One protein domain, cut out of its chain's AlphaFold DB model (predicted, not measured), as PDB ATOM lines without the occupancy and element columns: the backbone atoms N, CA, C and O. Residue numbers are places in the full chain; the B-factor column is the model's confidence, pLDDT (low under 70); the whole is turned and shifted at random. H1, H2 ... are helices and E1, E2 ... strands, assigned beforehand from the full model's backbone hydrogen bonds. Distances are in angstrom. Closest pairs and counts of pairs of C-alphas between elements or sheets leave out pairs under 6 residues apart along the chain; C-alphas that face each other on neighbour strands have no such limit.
ATOM      1  N   GLU A  10     -72.865   5.146  65.258       87.69
ATOM      2  CA  GLU A  10     -72.204   6.360  64.759       87.69
ATOM      3  C   GLU A  10     -70.690   6.332  65.019       87.69
ATOM      4  O   GLU A  10     -69.895   6.652  64.140       87.69
ATOM      5  N   ALA A  11     -70.253   5.886  66.201       84.38
ATOM      6  CA  ALA A  11     -68.829   5.767  66.517       84.38
ATOM      7  C   ALA A  11     -68.113   4.733  65.630       84.38
ATOM      8  O   ALA A  11     -66.932   4.897  65.322       84.38
ATOM      9  N   GLN A  12     -68.798   3.662  65.220       83.75
ATOM     10  CA  GLN A  12     -68.274   2.716  64.233       83.75
ATOM     11  C   GLN A  12     -68.230   3.342  62.837       83.75
ATOM     12  O   GLN A  12     -67.207   3.237  62.165       83.75
ATOM     13  N   PHE A  13     -69.289   4.044  62.431       87.75
ATOM     14  CA  PHE A  13     -69.348   4.743  61.149       87.75
ATOM     15  C   PHE A  13     -68.230   5.785  61.001       87.75
ATOM     16  O   PHE A  13     -67.487   5.750  60.022       87.75
ATOM     17  N   VAL A  14     -68.047   6.661  61.994       87.06
ATOM     18  CA  VAL A  14     -66.996   7.692  61.999       87.06
ATOM     19  C   VAL A  14     -65.606   7.061  61.960       87.06
ATOM     20  O   VAL A  14     -64.735   7.538  61.237       87.06
ATOM     21  N   ARG A  15     -65.391   5.962  62.690       83.50
ATOM     22  CA  ARG A  15     -64.106   5.252  62.694       83.50
ATOM     23  C   ARG A  15     -63.731   4.730  61.308       83.50
ATOM     24  O   ARG A  15     -62.596   4.912  60.878       83.50
ATOM     25  N   VAL A  16     -64.694   4.127  60.611       86.31
ATOM     26  CA  VAL A  16     -64.524   3.645  59.233       86.31
ATOM     27  C   VAL A  16     -64.317   4.823  58.274       86.31
ATOM     28  O   VAL A  16     -63.365   4.828  57.501       86.31
ATOM     29  N   ALA A  17     -65.141   5.872  58.371       88.62
ATOM     30  CA  ALA A  17     -65.067   7.045  57.498       88.62
ATOM     31  C   ALA A  17     -63.740   7.821  57.611       88.62
ATOM     32  O   ALA A  17     -63.282   8.400  56.628       88.62
ATOM     33  N   MET A  18     -63.120   7.822  58.794       86.19
ATOM     34  CA  MET A  18     -61.835   8.478  59.056       86.19
ATOM     35  C   MET A  18     -60.622   7.573  58.763       86.19
ATOM     36  O   MET A  18     -59.489   8.007  58.936       86.19
ATOM     37  N   GLY A  19     -60.840   6.335  58.295       84.12
ATOM     38  CA  GLY A  19     -59.771   5.405  57.915       84.12
ATOM     39  C   GLY A  19     -59.090   4.688  59.086       84.12
ATOM     40  O   GLY A  19     -58.020   4.115  58.904       84.12
ATOM     41  N   HIS A  20     -59.707   4.682  60.271       85.12
ATOM     42  CA  HIS A  20     -59.175   4.073  61.496       85.12
ATOM     43  C   HIS A  20     -59.805   2.696  61.779       85.12
ATOM     44  O   HIS A  20     -60.107   2.346  62.919       85.12
ATOM     45  N   GLU A  21     -60.051   1.902  60.734       81.12
ATOM     46  CA  GLU A  21     -60.763   0.615  60.821       81.12
ATOM     47  C   GLU A  21     -60.058  -0.417  61.721       81.12
ATOM     48  O   GLU A  21     -60.717  -1.272  62.311       81.12
ATOM     49  N   GLY A  22     -58.728  -0.323  61.835       78.19
ATOM     50  CA  GLY A  22     -57.894  -1.203  62.656       78.19
ATOM     51  C   GLY A  22     -57.621  -0.701  64.075       78.19
ATOM     52  O   GLY A  22     -57.056  -1.456  64.861       78.19
ATOM     53  N   GLU A  23     -58.016   0.532  64.407       81.94
ATOM     54  CA  GLU A  23     -57.707   1.136  65.704       81.94
ATOM     55  C   GLU A  23     -58.807   0.837  66.725       81.94
ATOM     56  O   GLU A  23     -60.021   0.970  66.483       81.94
ATOM     57  N   SER A  24     -58.379   0.398  67.903       85.69
ATOM     58  CA  SER A  24     -59.288   0.147  69.012       85.69
ATOM     59  C   SER A  24     -59.768   1.457  69.652       85.69
ATOM     60  O   SER A  24     -59.153   2.513  69.538       85.69
ATOM     61  N   LEU A  25     -60.889   1.402  70.379       81.94
ATOM     62  CA  LEU A  25     -61.358   2.557  71.158       81.94
ATOM     63  C   LEU A  25     -60.315   3.008  72.198       81.94
ATOM     64  O   LEU A  25     -60.261   4.188  72.536       81.94
ATOM     65  N   ASP A  26     -59.503   2.078  72.703       86.94
ATOM     66  CA  ASP A  26     -58.469   2.363  73.697       86.94
ATOM     67  C   ASP A  26     -57.333   3.210  73.101       86.94
ATOM     68  O   ASP A  26     -56.907   4.180  73.721       86.94
ATOM     69  N   GLU A  27     -56.949   2.948  71.846       87.44
ATOM     70  CA  GLU A  27     -55.979   3.767  71.102       87.44
ATOM     71  C   GLU A  27     -56.472   5.210  70.909       87.44
ATOM     72  O   GLU A  27     -55.719   6.161  71.123       87.44
ATOM     73  N   PHE A  28     -57.764   5.411  70.615       86.56
ATOM     74  CA  PHE A  28     -58.357   6.755  70.560       86.56
ATOM     75  C   PHE A  28     -58.332   7.465  71.915       86.56
ATOM     76  O   PHE A  28     -58.067   8.668  71.993       86.56
ATOM     77  N   VAL A  29     -58.612   6.735  72.995       90.31
ATOM     78  CA  VAL A  29     -58.544   7.275  74.357       90.31
ATOM     79  C   VAL A  29     -57.104   7.648  74.711       90.31
ATOM     80  O   VAL A  29     -56.883   8.683  75.342       90.31
ATOM     81  N   GLU A  30     -56.120   6.853  74.299       92.12
ATOM     82  CA  GLU A  30     -54.700   7.134  74.502       92.12
ATOM     83  C   GLU A  30     -54.227   8.347  73.689       92.12
ATOM     84  O   GLU A  30     -53.586   9.247  74.244       92.12
ATOM     85  N   ALA A  31     -54.610   8.451  72.415       89.94
ATOM     86  CA  ALA A  31     -54.322   9.613  71.574       89.94
ATOM     87  C   ALA A  31     -54.968  10.893  72.132       89.94
ATOM     88  O   ALA A  31     -54.331  11.948  72.206       89.94
ATOM     89  N   HIS A  32     -56.213  10.802  72.606       91.06
ATOM     90  CA  HIS A  32     -56.892  11.907  73.278       91.06
ATOM     91  C   HIS A  32     -56.181  12.312  74.579       91.06
ATOM     92  O   HIS A  32     -55.971  13.497  74.825       91.06
ATOM     93  N   LYS A  33     -55.759  11.354  75.414       93.56
ATOM     94  CA  LYS A  33     -54.981  11.648  76.633       93.56
ATOM     95  C   LYS A  33     -53.649  12.317  76.298       93.56
ATOM     96  O   LYS A  33     -53.266  13.275  76.961       93.56
ATOM     97  N   THR A  34     -52.963  11.832  75.268       93.00
ATOM     98  CA  THR A  34     -51.666  12.361  74.833       93.00
ATOM     99  C   THR A  34     -51.795  13.799  74.337       93.00
ATOM    100  O   THR A  34     -51.053  14.669  74.785       93.00
ATOM    101  N   THR A  35     -52.778  14.074  73.477       90.50
ATOM    102  CA  THR A  35     -53.041  15.431  72.976       90.50
ATOM    103  C   THR A  35     -53.496  16.370  74.087       90.50
ATOM    104  O   THR A  35     -53.009  17.492  74.162       90.50
ATOM    105  N   LEU A  36     -54.354  15.912  75.002       91.75
ATOM    106  CA  LEU A  36     -54.784  16.706  76.151       91.75
ATOM    107  C   LEU A  36     -53.610  17.089  77.064       91.75
ATOM    108  O   LEU A  36     -53.532  18.234  77.500       91.75
ATOM    109  N   ASN A  37     -52.689  16.157  77.321       91.31
ATOM    110  CA  ASN A  37     -51.492  16.413  78.125       91.31
ATOM    111  C   ASN A  37     -50.500  17.364  77.435       91.31
ATOM    112  O   ASN A  37     -49.738  18.047  78.119       91.31
ATOM    113  N   ASP A  38     -50.495  17.412  76.099       92.44
ATOM    114  CA  ASP A  38     -49.664  18.341  75.328       92.44
ATOM    115  C   ASP A  38     -50.295  19.740  75.213       92.44
ATOM    116  O   ASP A  38     -49.611  20.695  74.867       92.44
ATOM    117  N   ILE A  39     -51.580  19.919  75.522       92.44
ATOM    118  CA  ILE A  39     -52.230  21.234  75.451       92.44
ATOM    119  C   ILE A  39     -51.887  22.080  76.688       92.44
ATOM    120  O   ILE A  39     -52.103  21.677  77.828       92.44
ATOM    121  N   MET A  40     -51.412  23.308  76.466       92.62
ATOM    122  CA  MET A  40     -51.154  24.312  77.504       92.62
ATOM    123  C   MET A  40     -51.802  25.653  77.154       92.62
ATOM    124  O   MET A  40     -51.918  26.025  75.984       92.62
ATOM    125  N   TYR A  41     -52.221  26.400  78.174       94.00
ATOM    126  CA  TYR A  41     -52.709  27.764  77.998       94.00
ATOM    127  C   TYR A  41     -51.540  28.747  77.906       94.00
ATOM    128  O   TYR A  41     -50.743  28.849  78.836       94.00
ATOM    129  N   PHE A  42     -51.461  29.513  76.817       94.19
ATOM    130  CA  PHE A  42     -50.425  30.524  76.614       94.19
ATOM    131  C   PHE A  42     -50.978  31.931  76.878       94.19
ATOM    132  O   PHE A  42     -51.719  32.460  76.043       94.19
ATOM    133  N   PRO A  43     -50.581  32.596  77.980       92.06
ATOM    134  CA  PRO A  43     -51.108  33.910  78.353       92.06
ATOM    135  C   PRO A  43     -50.807  34.991  77.314       92.06
ATOM    136  O   PRO A  43     -51.658  35.823  77.024       92.06
ATOM    137  N   THR A  44     -49.625  34.939  76.696       89.06
ATOM    138  CA  THR A  44     -49.179  35.893  75.667       89.06
ATOM    139  C   THR A  44     -50.071  35.881  74.424       89.06
ATOM    140  O   THR A  44     -50.180  36.889  73.734       89.06
ATOM    141  N   ARG A  45     -50.703  34.735  74.136       89.75
ATOM    142  CA  ARG A  45     -51.593  34.520  72.984       89.75
ATOM    143  C   ARG A  45     -53.071  34.469  73.382       89.75
ATOM    144  O   ARG A  45     -53.927  34.427  72.506       89.75
ATOM    145  N   ASN A  46     -53.359  34.446  74.686       91.06
ATOM    146  CA  ASN A  46     -54.692  34.271  75.262       91.06
ATOM    147  C   ASN A  46     -55.450  33.055  74.682       91.06
ATOM    148  O   ASN A  46     -56.650  33.126  74.415       91.06
ATOM    149  N   ALA A  47     -54.733  31.954  74.432       92.88
ATOM    150  CA  ALA A  47     -55.265  30.768  73.765       92.88
ATOM    151  C   ALA A  47     -54.550  29.488  74.217       92.88
ATOM    152  O   ALA A  47     -53.411  29.522  74.688       92.88
ATOM    153  N   TYR A  48     -55.221  28.353  74.031       93.38
ATOM    154  CA  TYR A  48     -54.624  27.032  74.199       93.38
ATOM    155  C   TYR A  48     -53.812  26.651  72.960       93.38
ATOM    156  O   TYR A  48     -54.221  26.924  71.831       93.38
ATOM    157  N   GLY A  49     -52.669  26.008  73.167       91.81
ATOM    158  CA  GLY A  49     -51.831  25.489  72.094       91.81
ATOM    159  C   GLY A  49     -51.038  24.266  72.535       91.81
ATOM    160  O   GLY A  49     -51.006  23.936  73.717       91.81
ATOM    161  N   LEU A  50     -50.384  23.610  71.580       91.62
ATOM    162  CA  LEU A  50     -49.536  22.446  71.837       91.62
ATOM    163  C   LEU A  50     -48.199  22.871  72.459       91.62
ATOM    164  O   LEU A  50     -47.511  23.755  71.942       91.62
ATOM    165  N   SER A  51     -47.813  22.215  73.548       92.06
ATOM    166  CA  SER A  51     -46.547  22.419  74.240       92.06
ATOM    167  C   SER A  51     -45.392  21.954  73.367       92.06
ATOM    168  O   SER A  51     -44.395  22.661  73.267       92.06
ATOM    169  N   SER A  52     -45.522  20.838  72.652       90.44
ATOM    170  CA  SER A  52     -44.527  20.346  71.688       90.44
ATOM    171  C   SER A  52     -44.066  21.399  70.664       90.44
ATOM    172  O   SER A  52     -42.882  21.448  70.334       90.44
ATOM    173  N   VAL A  53     -44.967  22.285  70.223       89.12
ATOM    174  CA  VAL A  53     -44.713  23.308  69.189       89.12
ATOM    175  C   VAL A  53     -44.254  24.654  69.778       89.12
ATOM    176  O   VAL A  53     -43.651  25.469  69.079       89.12
ATOM    177  N   ALA A  54     -44.524  24.918  71.057       89.31
ATOM    178  CA  ALA A  54     -44.233  26.205  71.686       89.31
ATOM    179  C   ALA A  54     -42.750  26.388  72.058       89.31
ATOM    180  O   ALA A  54     -42.049  25.438  72.413       89.31
ATOM    181  N   GLY A  55     -42.271  27.637  72.048       91.56
ATOM    182  CA  GLY A  55     -40.910  27.969  72.482       91.56
ATOM    183  C   GLY A  55     -40.744  27.920  74.008       91.56
ATOM    184  O   GLY A  55     -41.692  28.165  74.753       91.56
TER     185      GLY A  55
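This is residues 10 to 55 of the 254 residues of the protein "Cell division cycle 5-like protein" of Nicotiana attenuata (UniProt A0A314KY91). A small two-stranded hairpin, E1 and E2, sits at one end of a rod whose middle is the helix H2; the short helix H1 lies towards the other end. The printed part has 46 residues, with H1, H2, E1 and E2 in that order and an antiparallel sheet E1 - E2, a mixed class. It is only just extended, close to loose: the radius of gyration of the C-alphas is 14.5 A and the spans are 40 by 16 by 14 A.

E1 is residues 39 to 42 and E2 residues 47 to 50, ending at C-alpha 50 (-49.536, 22.446, 71.837). H2, residues 25 to 38, is 20.1 A long. H1, residues 10 to 17, begins at C-alpha 10 (-72.204, 6.360, 64.759).

In the hairpin, N 40 and O 49 are within hydrogen-bond range at 2.8 A. The closest C-alphas of H2 and E2, Asp 38 and Leu 50, are 5.4 A apart. H1 and H2 are apart. In both helices every O i to N i+4 pair is within hydrogen-bond range.

The C-alphas farthest apart, Gly 22 and Thr 44, are 40.3 A apart. Residues 29 to 34 of H2 stand free. The printed part has no cut or long link, and no printed residue is under 70 in pLDDT.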